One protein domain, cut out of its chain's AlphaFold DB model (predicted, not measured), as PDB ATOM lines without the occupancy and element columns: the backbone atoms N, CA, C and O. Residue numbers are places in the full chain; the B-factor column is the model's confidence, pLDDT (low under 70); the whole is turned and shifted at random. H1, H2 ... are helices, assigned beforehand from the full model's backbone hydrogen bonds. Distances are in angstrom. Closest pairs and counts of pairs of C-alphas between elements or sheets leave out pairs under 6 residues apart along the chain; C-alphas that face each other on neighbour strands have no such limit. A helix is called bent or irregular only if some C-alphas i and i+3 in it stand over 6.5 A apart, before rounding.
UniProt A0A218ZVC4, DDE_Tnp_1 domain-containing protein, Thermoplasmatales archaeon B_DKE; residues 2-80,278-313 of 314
ATOM      1  N   ILE A   2     226.921 121.905 176.238       81.06
ATOM      2  CA  ILE A   2     225.483 122.160 176.020       81.06
ATOM      3  C   ILE A   2     224.762 122.631 177.291       81.06
ATOM      4  O   ILE A   2     224.133 123.682 177.265       81.06
ATOM      5  N   ASP A   3     224.920 121.933 178.422       84.06
ATOM      6  CA  ASP A   3     224.256 122.319 179.683       84.06
ATOM      7  C   ASP A   3     224.646 123.724 180.165       84.06
ATOM      8  O   ASP A   3     223.820 124.455 180.711       84.06
ATOM      9  N   GLY A   4     225.898 124.132 179.927       85.88
ATOM     10  CA  GLY A   4     226.378 125.477 180.243       85.88
ATOM     11  C   GLY A   4     225.739 126.540 179.350       85.88
ATOM     12  O   GLY A   4     225.254 127.550 179.855       85.88
ATOM     13  N   ILE A   5     225.672 126.280 178.039       89.00
ATOM     14  CA  ILE A   5     224.998 127.152 177.062       89.00
ATOM     15  C   ILE A   5     223.515 127.288 177.423       89.00
ATOM     16  O   ILE A   5     222.996 128.397 177.524       89.00
ATOM     17  N   LYS A   6     222.845 126.165 177.693       91.94
ATOM     18  CA  LYS A   6     221.428 126.122 178.058       91.94
ATOM     19  C   LYS A   6     221.136 126.893 179.343       91.94
ATOM     20  O   LYS A   6     220.143 127.612 179.401       91.94
ATOM     21  N   LYS A   7     222.015 126.802 180.348       91.12
ATOM     22  CA  LYS A   7     221.900 127.582 181.589       91.12
ATOM     23  C   LYS A   7     221.961 129.091 181.328       91.12
ATOM     24  O   LYS A   7     221.161 129.822 181.897       91.12
ATOM     25  N   ILE A   8     222.887 129.549 180.482       90.75
ATOM     26  CA  ILE A   8     223.054 130.980 180.177       90.75
ATOM     27  C   ILE A   8     221.895 131.503 179.315       90.75
ATOM     28  O   ILE A   8     221.397 132.598 179.555       90.75
ATOM     29  N   LEU A   9     221.443 130.719 178.331       94.44
ATOM     30  CA  LEU A   9     220.375 131.110 177.404       94.44
ATOM     31  C   LEU A   9     218.960 130.957 177.975       94.44
ATOM     32  O   LEU A   9     218.024 131.504 177.399       94.44
ATOM     33  N   GLY A  10     218.787 130.233 179.083       94.94
ATOM     34  CA  GLY A  10     217.470 129.909 179.634       94.94
ATOM     35  C   GLY A  10     216.602 131.136 179.912       94.94
ATOM     36  O   GLY A  10     215.481 131.220 179.415       94.94
ATOM     37  N   GLU A  11     217.126 132.100 180.672       94.38
ATOM     38  CA  GLU A  11     216.399 133.327 181.020       94.38
ATOM     39  C   GLU A  11     216.155 134.233 179.794       94.38
ATOM     40  O   GLU A  11     214.991 134.562 179.555       94.38
ATOM     41  N   PRO A  12     217.159 134.558 178.947       95.50
ATOM     42  CA  PRO A  12     216.922 135.334 177.729       95.50
ATOM     43  C   PRO A  12     215.884 134.716 176.784       95.50
ATOM     44  O   PRO A  12     214.967 135.403 176.334       95.50
ATOM     45  N   CYS A  13     215.980 133.411 176.510       96.56
ATOM     46  CA  CYS A  13     215.027 132.721 175.643       96.56
ATOM     47  C   CYS A  13     213.618 132.723 176.240       96.56
ATOM     48  O   CYS A  13     212.655 132.948 175.511       96.56
ATOM     49  N   LYS A  14     213.482 132.513 177.555       96.06
ATOM     50  CA  LYS A  14     212.180 132.576 178.224       96.06
ATOM     51  C   LYS A  14     211.562 133.969 178.098       96.06
ATOM     52  O   LYS A  14     210.433 134.078 177.639       96.06
ATOM     53  N   ASN A  15     212.320 135.018 178.418       95.75
ATOM     54  CA  ASN A  15     211.847 136.403 178.333       95.75
ATOM     55  C   ASN A  15     211.358 136.753 176.922       95.75
ATOM     56  O   ASN A  15     210.288 137.334 176.757       95.75
ATOM     57  N   VAL A  16     212.126 136.382 175.892       96.56
ATOM     58  CA  VAL A  16     211.733 136.621 174.496       96.56
ATOM     59  C   VAL A  16     210.509 135.790 174.117       96.56
ATOM     60  O   VAL A  16     209.611 136.303 173.448       96.56
ATOM     61  N   SER A  17     210.440 134.528 174.542       95.62
ATOM     62  CA  SER A  17     209.311 133.652 174.223       95.62
ATOM     63  C   SER A  17     208.004 134.132 174.853       95.62
ATOM     64  O   SER A  17     206.996 134.209 174.152       95.62
ATOM     65  N   ASP A  18     208.038 134.562 176.116       95.19
ATOM     66  CA  ASP A  18     206.872 135.080 176.842       95.19
ATOM     67  C   ASP A  18     206.317 136.371 176.204       95.19
ATOM     68  O   ASP A  18     205.106 136.571 176.166       95.19
ATOM     69  N   VAL A  19     207.185 137.243 175.670       95.19
ATOM     70  CA  VAL A  19     206.781 138.517 175.038       95.19
ATOM     71  C   VAL A  19     206.307 138.332 173.597       95.19
ATOM     72  O   VAL A  19     205.363 138.987 173.160       95.19
ATOM     73  N   THR A  20     206.996 137.488 172.829       94.31
ATOM     74  CA  THR A  20     206.737 137.322 171.386       94.31
ATOM     75  C   THR A  20     205.757 136.203 171.073       94.31
ATOM     76  O   THR A  20     205.351 136.055 169.920       94.31
ATOM     77  N   GLU A  21     205.430 135.386 172.075       93.31
ATOM     78  CA  GLU A  21     204.599 134.195 171.955       93.31
ATOM     79  C   GLU A  21     205.110 133.194 170.894       93.31
ATOM     80  O   GLU A  21     204.360 132.356 170.384       93.31
ATOM     81  N   VAL A  22     206.407 133.247 170.553       91.38
ATOM     82  CA  VAL A  22     207.000 132.492 169.431       91.38
ATOM     83  C   VAL A  22     206.878 130.975 169.600       91.38
ATOM     84  O   VAL A  22     206.927 130.237 168.615       91.38
ATOM     85  N   ASP A  23     206.685 130.504 170.835       92.19
ATOM     86  CA  ASP A  23     206.527 129.088 171.156       92.19
ATOM     87  C   ASP A  23     205.080 128.621 171.381       92.19
ATOM     88  O   ASP A  23     204.883 127.427 171.609       92.19
ATOM     89  N   LEU A  24     204.052 129.472 171.216       85.06
ATOM     90  CA  LEU A  24     202.627 129.102 171.386       85.06
ATOM     91  C   LEU A  24     202.213 127.822 170.631       85.06
ATOM     92  O   LEU A  24     201.279 127.118 171.022       85.06
ATOM     93  N   HIS A  25     202.882 127.521 169.515       77.50
ATOM     94  CA  HIS A  25     202.614 126.350 168.673       77.50
ATOM     95  C   HIS A  25     203.837 125.434 168.491       77.50
ATOM     96  O   HIS A  25     203.812 124.517 167.660       77.50
ATOM     97  N   SER A  26     204.901 125.648 169.267       76.50
ATOM     98  CA  SER A  26     206.127 124.849 169.221       76.50
ATOM     99  C   SER A  26     205.884 123.476 169.854       76.50
ATOM    100  O   SER A  26     205.847 123.321 171.067       76.50
ATOM    101  N   LYS A  27     205.701 122.441 169.024       66.44
ATOM    102  CA  LYS A  27     205.373 121.076 169.496       66.44
ATOM    103  C   LYS A  27     206.579 120.197 169.857       66.44
ATOM    104  O   LYS A  27     206.378 119.137 170.438       66.44
ATOM    105  N   LYS A  28     207.799 120.552 169.430       71.88
ATOM    106  CA  LYS A  28     208.999 119.692 169.579       71.88
ATOM    107  C   LYS A  28     210.286 120.425 169.955       71.88
ATOM    108  O   LYS A  28     211.103 119.842 170.649       71.88
ATOM    109  N   LEU A  29     210.483 121.644 169.462       86.75
ATOM    110  CA  LEU A  29     211.645 122.476 169.767       86.75
ATOM    111  C   LEU A  29     211.136 123.882 170.060       86.75
ATOM    112  O   LEU A  29     210.620 124.545 169.155       86.75
ATOM    113  N   ASP A  30     211.246 124.297 171.316       92.44
ATOM    114  CA  ASP A  30     210.991 125.675 171.724       92.44
ATOM    115  C   ASP A  30     212.165 126.591 171.319       92.44
ATOM    116  O   ASP A  30     213.110 126.169 170.637       92.44
ATOM    117  N   LEU A  31     212.087 127.877 171.669       94.81
ATOM    118  CA  LEU A  31     213.129 128.853 171.362       94.81
ATOM    119  C   LEU A  31     214.466 128.494 172.006       94.81
ATOM    120  O   LEU A  31     215.510 128.702 171.384       94.81
ATOM    121  N   LEU A  32     214.442 127.961 173.227       95.19
ATOM    122  CA  LEU A  32     215.650 127.623 173.961       95.19
ATOM    123  C   LEU A  32     216.382 126.467 173.284       95.19
ATOM    124  O   LEU A  32     217.552 126.624 172.944       95.19
ATOM    125  N   GLU A  33     215.703 125.347 173.036       92.69
ATOM    126  CA  GLU A  33     216.319 124.186 172.384       92.69
ATOM    127  C   GLU A  33     216.818 124.547 170.986       92.69
ATOM    128  O   GLU A  33     217.927 124.184 170.600       92.69
ATOM    129  N   HIS A  34     216.036 125.325 170.235       92.81
ATOM    130  CA  HIS A  34     216.443 125.766 168.908       92.81
ATOM    131  C   HIS A  34     217.705 126.642 168.950       92.81
ATOM    132  O   HIS A  34     218.649 126.388 168.204       92.81
ATOM    133  N   THR A  35     217.757 127.632 169.847       94.94
ATOM    134  CA  THR A  35     218.933 128.504 169.995       94.94
ATOM    135  C   THR A  35     220.156 127.716 170.458       94.94
ATOM    136  O   THR A  35     221.236 127.899 169.905       94.94
ATOM    137  N   VAL A  36     219.999 126.800 171.422       94.00
ATOM    138  CA  VAL A  36     221.093 125.952 171.924       94.00
ATOM    139  C   VAL A  36     221.686 125.104 170.802       94.00
ATOM    140  O   VAL A  36     222.905 125.105 170.639       94.00
ATOM    141  N   LEU A  37     220.848 124.442 169.995       91.94
ATOM    142  CA  LEU A  37     221.311 123.625 168.870       91.94
ATOM    143  C   LEU A  37     222.084 124.457 167.841       91.94
ATOM    144  O   LEU A  37     223.152 124.046 167.391       91.94
ATOM    145  N   LEU A  38     221.576 125.639 167.481       92.50
ATOM    146  CA  LEU A  38     222.233 126.505 166.501       92.50
ATOM    147  C   LEU A  38     223.562 127.069 167.025       92.50
ATOM    148  O   LEU A  38     224.552 127.092 166.292       92.50
ATOM    149  N   VAL A  39     223.614 127.478 168.296       93.75
ATOM    150  CA  VAL A  39     224.839 127.970 168.941       93.75
ATOM    151  C   VAL A  39     225.877 126.856 169.052       93.75
ATOM    152  O   VAL A  39     227.028 127.052 168.665       93.75
ATOM    153  N   GLU A  40     225.489 125.670 169.525       91.25
ATOM    154  CA  GLU A  40     226.390 124.517 169.594       91.25
ATOM    155  C   GLU A  40     226.924 124.154 168.207       91.25
ATOM    156  O   GLU A  40     228.114 123.869 168.058       91.25
ATOM    157  N   SER A  41     226.070 124.215 167.185       89.62
ATOM    158  CA  SER A  41     226.457 123.954 165.803       89.62
ATOM    159  C   SER A  41     227.469 124.965 165.280       89.62
ATOM    160  O   SER A  41     228.433 124.568 164.626       89.62
ATOM    161  N   ALA A  42     227.290 126.252 165.589       91.56
ATOM    162  CA  ALA A  42     228.232 127.301 165.212       91.56
ATOM    163  C   ALA A  42     229.608 127.077 165.865       91.56
ATOM    164  O   ALA A  42     230.632 127.113 165.180       91.56
ATOM    165  N   ILE A  43     229.622 126.772 167.168       91.06
ATOM    166  CA  ILE A  43     230.844 126.542 167.958       91.06
ATOM    167  C   ILE A  43     231.551 125.247 167.535       91.06
ATOM    168  O   ILE A  43     232.769 125.218 167.381       91.06
ATOM    169  N   SER A  44     230.787 124.174 167.326       89.75
ATOM    170  CA  SER A  44     231.304 122.840 166.985       89.75
ATOM    171  C   SER A  44     231.495 122.637 165.485       89.75
ATOM    172  O   SER A  44     231.865 121.545 165.060       89.75
ATOM    173  N   HIS A  45     231.234 123.670 164.680       88.56
ATOM    174  CA  HIS A  45     231.404 123.657 163.231       88.56
ATOM    175  C   HIS A  45     230.571 122.594 162.490       88.56
ATOM    176  O   HIS A  45     230.986 122.103 161.433       88.56
ATOM    177  N   LYS A  46     229.403 122.268 163.045       86.81
ATOM    178  CA  LYS A  46     228.441 121.289 162.529       86.81
ATOM    179  C   LYS A  46     227.477 121.936 161.532       86.81
ATOM    180  O   LYS A  46     227.222 123.141 161.605       86.81
ATOM    181  N   ASP A  47     226.949 121.148 160.600       84.94
ATOM    182  CA  ASP A  47     225.853 121.555 159.717       84.94
ATOM    183  C   ASP A  47     224.493 120.978 160.171       84.94
ATOM    184  O   ASP A  47     224.386 120.253 161.158       84.94
ATOM    185  N   LEU A  48     223.409 121.295 159.449       82.12
ATOM    186  CA  LEU A  48     222.065 120.794 159.790       82.12
ATOM    187  C   LEU A  48     221.932 119.265 159.736       82.12
ATOM    188  O   LEU A  48     221.010 118.713 160.334       82.12
ATOM    189  N   THR A  49     222.775 118.583 158.964       83.44
ATOM    190  CA  THR A  49     222.821 117.118 158.893       83.44
ATOM    191  C   THR A  49     223.405 116.561 160.180       83.44
ATOM    192  O   THR A  49     222.799 115.667 160.766       83.44
ATOM    193  N   ASP A  50     224.510 117.139 160.647       84.94
ATOM    194  CA  ASP A  50     225.149 116.760 161.907       84.94
ATOM    195  C   ASP A  50     224.191 116.988 163.089       84.94
ATOM    196  O   ASP A  50     223.918 116.062 163.852       84.94
ATOM    197  N   ILE A  51     223.566 118.175 163.177       83.12
ATOM    198  CA  ILE A  51     222.559 118.470 164.216       83.12
ATOM    199  C   ILE A  51     221.411 117.455 164.161       83.12
ATOM    200  O   ILE A  51     220.902 117.017 165.193       83.12
ATOM    201  N   SER A  52     220.971 117.086 162.956       83.75
ATOM    202  CA  SER A  52     219.863 116.151 162.778       83.75
ATOM    203  C   SER A  52     220.186 114.751 163.305       83.75
ATOM    204  O   SER A  52     219.314 114.113 163.896       83.75
ATOM    205  N   MET A  53     221.424 114.289 163.111       84.56
ATOM    206  CA  MET A  53     221.893 113.001 163.623       84.56
ATOM    207  C   MET A  53     222.003 113.004 165.151       84.56
ATOM    208  O   MET A  53     221.593 112.033 165.783       84.56
ATOM    209  N   ASP A  54     222.475 114.106 165.737       82.94
ATOM    210  CA  ASP A  54     222.727 114.206 167.178       82.94
ATOM    211  C   ASP A  54     221.453 114.446 168.007       82.94
ATOM    212  O   ASP A  54     221.318 113.938 169.119       82.94
ATOM    213  N   SER A  55     220.500 115.216 167.474       79.69
ATOM    214  CA  SER A  55     219.291 115.642 168.204       79.69
ATOM    215  C   SER A  55     218.068 114.744 167.991       79.69
ATOM    216  O   SER A  55     217.058 114.894 168.680       79.69
ATOM    217  N   GLY A  56     218.097 113.855 166.991       80.38
ATOM    218  CA  GLY A  56     216.926 113.074 166.571       80.38
ATOM    219  C   GLY A  56     215.820 113.901 165.892       80.38
ATOM    220  O   GLY A  56     214.742 113.376 165.592       80.38
ATOM    221  N   VAL A  57     216.060 115.189 165.626       85.12
ATOM    222  CA  VAL A  57     215.173 116.065 164.846       85.12
ATOM    223  C   VAL A  57     215.569 115.982 163.380       85.12
ATOM    224  O   VAL A  57     216.748 116.018 163.053       85.12
ATOM    225  N   SER A  58     214.612 115.879 162.455       86.81
ATOM    226  CA  SER A  58     214.983 115.746 161.043       86.81
ATOM    227  C   SER A  58     215.569 117.047 160.479       86.81
ATOM    228  O   SER A  58     215.108 118.149 160.787       86.81
ATOM    229  N   ARG A  59     216.529 116.931 159.557       87.00
ATOM    230  CA  ARG A  59     217.115 118.075 158.836       87.00
ATOM    231  C   ARG A  59     216.060 118.993 158.204       87.00
ATOM    232  O   ARG A  59     216.234 120.209 158.157       87.00
ATOM    233  N   SER A  60     214.956 118.428 157.709       86.19
ATOM    234  CA  SER A  60     213.867 119.214 157.114       86.19
ATOM    235  C   SER A  60     213.056 119.986 158.156       86.19
ATOM    236  O   SER A  60     212.563 121.069 157.847       86.19
ATOM    237  N   GLN A  61     212.927 119.468 159.381       85.31
ATOM    238  CA  GLN A  61     212.323 120.195 160.497       85.31
ATOM    239  C   GLN A  61     213.213 121.352 160.954       85.31
ATOM    240  O   GLN A  61     212.703 122.461 161.078       85.31
ATOM    241  N   LEU A  62     214.522 121.126 161.109       85.00
ATOM    242  CA  LEU A  62     215.480 122.183 161.468       85.00
ATOM    243  C   LEU A  62     215.485 123.307 160.424       85.00
ATOM    244  O   LEU A  62     215.230 124.457 160.748       85.00
ATOM    245  N   SER A  63     215.597 122.966 159.136       86.69
ATOM    246  CA  SER A  63     215.554 123.969 158.063       86.69
ATOM    247  C   SER A  63     214.242 124.775 158.031       86.69
ATOM    248  O   SER A  63     214.243 125.963 157.688       86.69
ATOM    249  N   LYS A  64     213.106 124.156 158.391       87.00
ATOM    250  CA  LYS A  64     211.823 124.863 158.535       87.00
ATOM    251  C   LYS A  64     211.828 125.818 159.728       87.00
ATOM    252  O   LYS A  64     211.269 126.902 159.596       87.00
ATOM    253  N   LEU A  65     212.447 125.445 160.846       86.25
ATOM    254  CA  LEU A  65     212.580 126.313 162.017       86.25
ATOM    255  C   LEU A  65     213.499 127.505 161.725       86.25
ATOM    256  O   LEU A  65     213.053 128.636 161.899       86.25
ATOM    257  N   ASP A  66     214.691 127.280 161.166       84.38
ATOM    258  CA  ASP A  66     215.644 128.345 160.799       84.38
ATOM    259  C   ASP A  66     215.021 129.398 159.876       84.38
ATOM    260  O   ASP A  66     215.319 130.591 159.922       84.38
ATOM    261  N   THR A  67     214.160 128.946 158.963       87.12
ATOM    262  CA  THR A  67     213.565 129.820 157.949       87.12
ATOM    263  C   THR A  67     212.198 130.372 158.327       87.12
ATOM    264  O   THR A  67     211.749 131.308 157.664       87.12
ATOM    265  N   GLY A  68     211.537 129.787 159.326       88.81
ATOM    266  CA  GLY A  68     210.187 130.144 159.754       88.81
ATOM    267  C   GLY A  68     210.139 130.947 161.050       88.81
ATOM    268  O   GLY A  68     209.240 131.769 161.203       88.81
ATOM    269  N   ARG A  69     211.094 130.747 161.969       92.00
ATOM    270  CA  ARG A  69     211.177 131.516 163.214       92.00
ATOM    271  C   ARG A  69     211.697 132.929 162.903       92.00
ATOM    272  O   ARG A  69     212.745 133.022 162.263       92.00
ATOM    273  N   PRO A  70     211.011 134.009 163.318       95.00
ATOM    274  CA  PRO A  70     211.452 135.374 163.025       95.00
ATOM    275  C   PRO A  70     212.866 135.615 163.550       95.00
ATOM    276  O   PRO A  70     213.126 135.356 164.720       95.00
ATOM    277  N   TYR A  71     213.783 136.104 162.715       95.75
ATOM    278  CA  TYR A  71     215.172 136.328 163.139       95.75
ATOM    279  C   TYR A  71     215.285 137.303 164.323       95.75
ATOM    280  O   TYR A  71     216.225 137.200 165.105       95.75
ATOM    281  N   GLN A  72     214.311 138.204 164.485       96.56
ATOM    282  CA  GLN A  72     214.257 139.202 165.552       96.56
ATOM    283  C   GLN A  72     214.332 138.578 166.948       96.56
ATOM    284  O   GLN A  72     214.934 139.166 167.832       96.56
ATOM    285  N   VAL A  73     213.819 137.359 167.155       97.06
ATOM    286  CA  VAL A  73     213.932 136.711 168.476       97.06
ATOM    287  C   VAL A  73     215.391 136.418 168.846       97.06
ATOM    288  O   VAL A  73     215.753 136.496 170.013       97.06
ATOM    289  N   PHE A  74     216.250 136.139 167.860       97.31
ATOM    290  CA  PHE A  74     217.688 135.940 168.071       97.31
ATOM    291  C   PHE A  74     218.422 137.265 168.273       97.31
ATOM    292  O   PHE A  74     219.375 137.316 169.045       97.31
ATOM    293  N   VAL A  75     217.957 138.331 167.615       96.62
ATOM    294  CA  VAL A  75     218.433 139.702 167.851       96.62
ATOM    295  C   VAL A  75     218.192 140.088 169.308       96.62
ATOM    296  O   VAL A  75     219.121 140.496 169.996       96.62
ATOM    297  N   GLU A  76     216.979 139.864 169.814       96.75
ATOM    298  CA  GLU A  76     216.637 140.181 171.203       96.75
ATOM    299  C   GLU A  76     217.423 139.340 172.214       96.75
ATOM    300  O   GLU A  76     217.899 139.871 173.217       96.75
ATOM    301  N   ILE A  77     217.632 138.044 171.948       97.19
ATOM    302  CA  ILE A  77     218.504 137.208 172.790       97.19
ATOM    303  C   ILE A  77     219.928 137.778 172.815       97.19
ATOM    304  O   ILE A  77     220.513 137.908 173.891       97.19
ATOM    305  N   PHE A  78     220.486 138.135 171.654       96.19
ATOM    306  CA  PHE A  78     221.811 138.745 171.563       96.19
ATOM    307  C   PHE A  78     221.898 140.032 172.400       96.19
ATOM    308  O   PHE A  78     222.793 140.152 173.243       96.19
ATOM    309  N   TYR A  79     220.943 140.953 172.239       94.38
ATOM    310  CA  TYR A  79     220.959 142.210 172.985       94.38
ATOM    311  C   TYR A  79     220.755 142.008 174.489       94.38
ATOM    312  O   TYR A  79     221.426 142.666 175.280       94.38
ATOM    313  N   GLN A  80     219.925 141.052 174.922       93.94
ATOM    314  CA  GLN A  80     219.801 140.714 176.345       93.94
ATOM    315  C   GLN A  80     221.113 140.184 176.943       93.94
ATOM    316  O   GLN A  80     221.435 140.503 178.089       93.94
ATOM    317  N   LEU A 278     226.954 130.237 154.597       86.12
ATOM    318  CA  LEU A 278     225.518 130.388 154.832       86.12
ATOM    319  C   LEU A 278     224.724 129.160 154.360       86.12
ATOM    320  O   LEU A 278     224.791 128.765 153.193       86.12
ATOM    321  N   ILE A 279     223.923 128.595 155.263       83.56
ATOM    322  CA  ILE A 279     223.114 127.393 155.022       83.56
ATOM    323  C   ILE A 279     221.801 127.763 154.316       83.56
ATOM    324  O   ILE A 279     221.341 127.081 153.393       83.56
ATOM    325  N   SER A 280     221.190 128.874 154.734       86.25
ATOM    326  CA  SER A 280     219.908 129.346 154.212       86.25
ATOM    327  C   SER A 280     220.058 130.156 152.919       86.25
ATOM    328  O   SER A 280     220.987 130.939 152.737       86.25
ATOM    329  N   ARG A 281     219.063 130.033 152.030       87.88
ATOM    330  CA  ARG A 281     218.868 130.911 150.855       87.88
ATOM    331  C   ARG A 281     217.719 131.905 151.029       87.88
ATOM    332  O   ARG A 281     217.327 132.565 150.071       87.88
ATOM    333  N   LYS A 282     217.151 131.988 152.230       89.88
ATOM    334  CA  LYS A 282     216.155 132.991 152.615       89.88
ATOM    335  C   LYS A 282     216.796 133.991 153.562       89.88
ATOM    336  O   LYS A 282     217.534 133.576 154.454       89.88
ATOM    337  N   ILE A 283     216.444 135.268 153.403       89.75
ATOM    338  CA  ILE A 283     216.976 136.359 154.228       89.75
ATOM    339  C   ILE A 283     216.814 136.069 155.722       89.75
ATOM    340  O   ILE A 283     217.802 136.107 156.437       89.75
ATOM    341  N   ASN A 284     215.629 135.628 156.160       92.56
ATOM    342  CA  ASN A 284     215.385 135.280 157.561       92.56
ATOM    343  C   ASN A 284     216.392 134.254 158.093       92.56
ATOM    344  O   ASN A 284     217.039 134.507 159.094       92.56
ATOM    345  N   GLY A 285     216.583 133.129 157.397       92.69
ATOM    346  CA  GLY A 285     217.524 132.102 157.857       92.69
ATOM    347  C   GLY A 285     218.993 132.542 157.806       92.69
ATOM    348  O   GLY A 285     219.792 132.064 158.598       92.69
ATOM    349  N   ILE A 286     219.359 133.465 156.905       92.69
ATOM    350  CA  ILE A 286     220.697 134.083 156.918       92.69
ATOM    351  C   ILE A 286     220.862 134.936 158.177       92.69
ATOM    352  O   ILE A 286     221.875 134.824 158.857       92.69
ATOM    353  N   LEU A 287     219.860 135.756 158.500       94.31
ATOM    354  CA  LEU A 287     219.871 136.598 159.694       94.31
ATOM    355  C   LEU A 287     219.888 135.752 160.974       94.31
ATOM    356  O   LEU A 287     220.700 136.019 161.851       94.31
ATOM    357  N   VAL A 288     219.091 134.680 161.043       95.19
ATOM    358  CA  VAL A 288     219.139 133.700 162.145       95.19
ATOM    359  C   VAL A 288     220.558 133.161 162.331       95.19
ATOM    360  O   VAL A 288     221.062 133.163 163.451       95.19
ATOM    361  N   GLN A 289     221.234 132.756 161.252       94.00
ATOM    362  CA  GLN A 289     222.604 132.240 161.325       94.00
ATOM    363  C   GLN A 289     223.608 133.307 161.797       94.00
ATOM    364  O   GLN A 289     224.471 133.002 162.617       94.00
ATOM    365  N   ILE A 290     223.487 134.553 161.325       95.56
ATOM    366  CA  ILE A 290     224.359 135.663 161.743       95.56
ATOM    367  C   ILE A 290     224.176 135.973 163.231       95.56
ATOM    368  O   ILE A 290     225.157 135.981 163.968       95.56
ATOM    369  N   PHE A 291     222.941 136.168 163.698       96.56
ATOM    370  CA  PHE A 291     222.690 136.490 165.106       96.56
ATOM    371  C   PHE A 291     222.968 135.303 166.036       96.56
ATOM    372  O   PHE A 291     223.448 135.503 167.146       96.56
ATOM    373  N   THR A 292     222.800 134.061 165.571       95.81
ATOM    374  CA  THR A 292     223.285 132.876 166.303       95.81
ATOM    375  C   THR A 292     224.803 132.914 166.469       95.81
ATOM    376  O   THR A 292     225.304 132.663 167.564       95.81
ATOM    377  N   ALA A 293     225.551 133.248 165.412       96.06
ATOM    378  CA  ALA A 293     226.996 133.411 165.517       96.06
ATOM    379  C   ALA A 293     227.354 134.539 166.500       96.06
ATOM    380  O   ALA A 293     228.248 134.365 167.319       96.06
ATOM    381  N   MET A 294     226.621 135.654 166.504       96.44
ATOM    382  CA  MET A 294     226.850 136.728 167.477       96.44
ATOM    383  C   MET A 294     226.601 136.263 168.917       96.44
ATOM    384  O   MET A 294     227.419 136.528 169.792       96.44
ATOM    385  N   ILE A 295     225.533 135.500 169.163       96.44
ATOM    386  CA  ILE A 295     225.280 134.870 170.467       96.44
ATOM    387  C   ILE A 295     226.446 133.946 170.843       96.44
ATOM    388  O   ILE A 295     226.980 134.047 171.945       96.44
ATOM    389  N   ALA A 296     226.888 133.081 169.927       95.50
ATOM    390  CA  ALA A 296     228.019 132.186 170.156       95.50
ATOM    391  C   ALA A 296     229.314 132.953 170.475       95.50
ATOM    392  O   ALA A 296     230.056 132.543 171.364       95.50
ATOM    393  N   TYR A 297     229.564 134.084 169.808       94.75
ATOM    394  CA  TYR A 297     230.694 134.963 170.100       94.75
ATOM    395  C   TYR A 297     230.651 135.480 171.543       94.75
ATOM    396  O   TYR A 297     231.634 135.335 172.265       94.75
ATOM    397  N   ILE A 298     229.502 136.000 171.989       92.50
ATOM    398  CA  ILE A 298     229.323 136.487 173.366       92.50
ATOM    399  C   ILE A 298     229.598 135.381 174.391       92.50
ATOM    400  O   ILE A 298     230.241 135.631 175.406       92.50
ATOM    401  N   LEU A 299     229.141 134.155 174.126       91.00
ATOM    402  CA  LEU A 299     229.328 133.025 175.042       91.00
ATOM    403  C   LEU A 299     230.776 132.514 175.110       91.00
ATOM    404  O   LEU A 299     231.144 131.894 176.106       91.00
ATOM    405  N   LEU A 300     231.570 132.725 174.059       88.69
ATOM    406  CA  LEU A 300     232.952 132.251 173.976       88.69
ATOM    407  C   LEU A 300     233.975 133.292 174.429       88.69
ATOM    408  O   LEU A 300     234.937 132.939 175.107       88.69
ATOM    409  N   ASP A 301     233.798 134.542 174.002       81.62
ATOM    410  CA  ASP A 301     234.844 135.566 174.068       81.62
ATOM    411  C   ASP A 301     234.621 136.571 175.204       81.62
ATOM    412  O   ASP A 301     235.557 137.259 175.614       81.62
ATOM    413  N   LEU A 302     233.401 136.646 175.755       77.88
ATOM    414  CA  LEU A 302     233.127 137.521 176.890       77.88
ATOM    415  C   LEU A 302     233.168 136.758 178.219       77.88
ATOM    416  O   LEU A 302     232.502 135.730 178.375       77.88
ATOM    417  N   PRO A 303     233.924 137.264 179.215       69.81
ATOM    418  CA  PRO A 303     233.962 136.654 180.530       69.81
ATOM    419  C   PRO A 303     232.571 136.764 181.156       69.81
ATOM    420  O   PRO A 303     231.970 137.835 181.090       69.81
ATOM    421  N   PRO A 304     232.058 135.706 181.798       62.75
ATOM    422  CA  PRO A 304     230.686 135.681 182.274       62.75
ATOM    423  C   PRO A 304     230.450 136.697 183.405       62.75
ATOM    424  O   PRO A 304     230.516 136.358 184.580       62.75
ATOM    425  N   LEU A 305     230.067 137.929 183.058       60.53
ATOM    426  CA  LEU A 305     229.533 138.916 184.013       60.53
ATOM    427  C   LEU A 305     228.165 138.483 184.564       60.53
ATOM    428  O   LEU A 305     227.716 138.947 185.610       60.53
ATOM    429  N   ILE A 306     227.484 137.594 183.838       49.00
ATOM    430  CA  ILE A 306     226.161 137.066 184.179       49.00
ATOM    431  C   ILE A 306     226.254 136.024 185.309       49.00
ATOM    432  O   ILE A 306     225.302 135.880 186.070       49.00
ATOM    433  N   LEU A 307     227.400 135.350 185.494       40.47
ATOM    434  CA  LEU A 307     227.567 134.397 186.600       40.47
ATOM    435  C   LEU A 307     227.717 135.095 187.959       40.47
ATOM    436  O   LEU A 307     227.228 134.552 188.947       40.47
ATOM    437  N   ASP A 308     228.260 136.317 188.001       42.16
ATOM    438  CA  ASP A 308     228.363 137.086 189.249       42.16
ATOM    439  C   ASP A 308     227.003 137.547 189.797       42.16
ATOM    440  O   ASP A 308     226.856 137.761 190.998       42.16
ATOM    441  N   ARG A 309     225.945 137.610 188.974       42.72
ATOM    442  CA  ARG A 309     224.588 137.861 189.497       42.72
ATOM    443  C   ARG A 309     224.036 136.703 190.327       42.72
ATOM    444  O   ARG A 309     223.157 136.931 191.150       42.72
ATOM    445  N   TYR A 310     224.539 135.485 190.124       37.62
ATOM    446  CA  TYR A 310     224.066 134.290 190.826       37.62
ATOM    447  C   TYR A 310     224.939 133.901 192.030       37.62
ATOM    448  O   TYR A 310     224.512 133.081 192.836       37.62
ATOM    449  N   SER A 311     226.129 134.489 192.180       31.25
ATOM    450  CA  SER A 311     227.028 134.284 193.328       31.25
ATOM    451  C   SER A 311     227.010 135.432 194.343       31.25
ATOM    452  O   SER A 311     227.426 135.229 195.476       31.25
ATOM    453  N   VAL A 312     226.504 136.620 193.987       31.09
ATOM    454  CA  VAL A 312     226.446 137.784 194.901       31.09
ATOM    455  C   VAL A 312     225.144 137.830 195.734       31.09
ATOM    456  O   VAL A 312     224.992 138.682 196.605       31.09
ATOM    457  N   PHE A 313     224.227 136.875 195.537       30.91
ATOM    458  CA  PHE A 313     222.997 136.715 196.334       30.91
ATOM    459  C   PHE A 313     222.893 135.365 197.076       30.91
ATOM    460  O   PHE A 313     221.783 134.901 197.340       30.91
TER     461      PHE A 313
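AT A GLANCE: This is residues 2 to 80 and 278 to 313 of the 314 residues of the protein "DDE_Tnp_1 domain-containing protein" of Thermoplasmatales archaeon B_DKE (UniProt A0A218ZVC4). A small body of crossed helices: H5 and H6 run side by side as one layer, and over it lies the helical hairpin of H1 and H2, with H2 crossing H6 and H1 crossing H5. With its last residues, near Thr 67, H4 packs on H6 near the first residues of H6, and at its other end, near Arg 59, it makes a corner with H3, while beyond the other end of H6 residues 308 to 313, of which 308 to 311 belong to H7, stick out as a free tail. The printed part has 115 residues with seven named helices, H1 to H7 in chain order, and no named strand; its class is all helix. It is compact, with a radius of gyration of the C-alphas of 13.8 A, and spans 44 by 30 by 26 A.

IN THESE COORDINATES: H6, residues 283 to 301, is 26.7 A long, from C-alpha 283 at (216.976, 136.359, 154.228) to C-alpha 301 at (234.844, 135.566, 174.068). H1, residues 2 to 20, also has 19 residues; it begins at C-alpha 2 at (225.483, 122.160, 176.020) and is 24.6 A long. H1 has a kink of 49 degrees near residue 9 and is irregular, with C-alphas 8 and 11 standing 7.1 A apart. H2 is residues 31 to 43, 18.2 A; H3 is residues 48 to 55, 10.2 A; H4 is residues 59 to 68, 13.9 A; H5 is residues 72 to 80, 12.2 A; H7 is residues 308 to 311, 5.1 A.

HOW THE PARTS SIT: H6 is the hub, touching three helices. It touches H5 with residues 288 to 295 alone, at a shallow tilt of 18 degrees, the same way; the closest C-alphas, of Phe 78 and Ile 295, are 5.3 A apart. It touches H2 with residues 289 to 296 alone, only just about perpendicular at 71 degrees, closest at the C-alphas of Val 39 and Ala 296, 5.4 A. It touches H4 with residues 284 to 289 alone, about perpendicular at 83 degrees, closest at the C-alphas of Thr 67 and Gly 285, 4.6 A. H1 and H2, a hairpin, touch at a steep tilt of 44 degrees, opposite ways, closest at the C-alphas of Cys 13 and Leu 32, 5.4 A. H1 touches H5 at a steep tilt of 63 degrees, closest at the C-alphas of Pro 12 and Ile 77, 5.5 A. H3 and H4 touch, closest at the C-alphas of Ser 52 and Arg 59, 5.2 A. H3 and H6 are apart, and H7 touches no helix. Every O i to N i+4 pair is within hydrogen-bond range in H2, H3, H4, H5 and H6; in H1 13 of 15 are, and H7 is too short for such a pair.

THE WHOLE: The two C-alphas farthest apart, of Arg 281 and Phe 313, are 46.0 A apart. Residues 81 to 277 are not printed, and C-alphas 80 and 278 are 24.5 A apart across the cut. Of the links printed whole, none is long. The mean pLDDT of the printed part is 85.7; residue 27 and residues 303 to 313 are under 70.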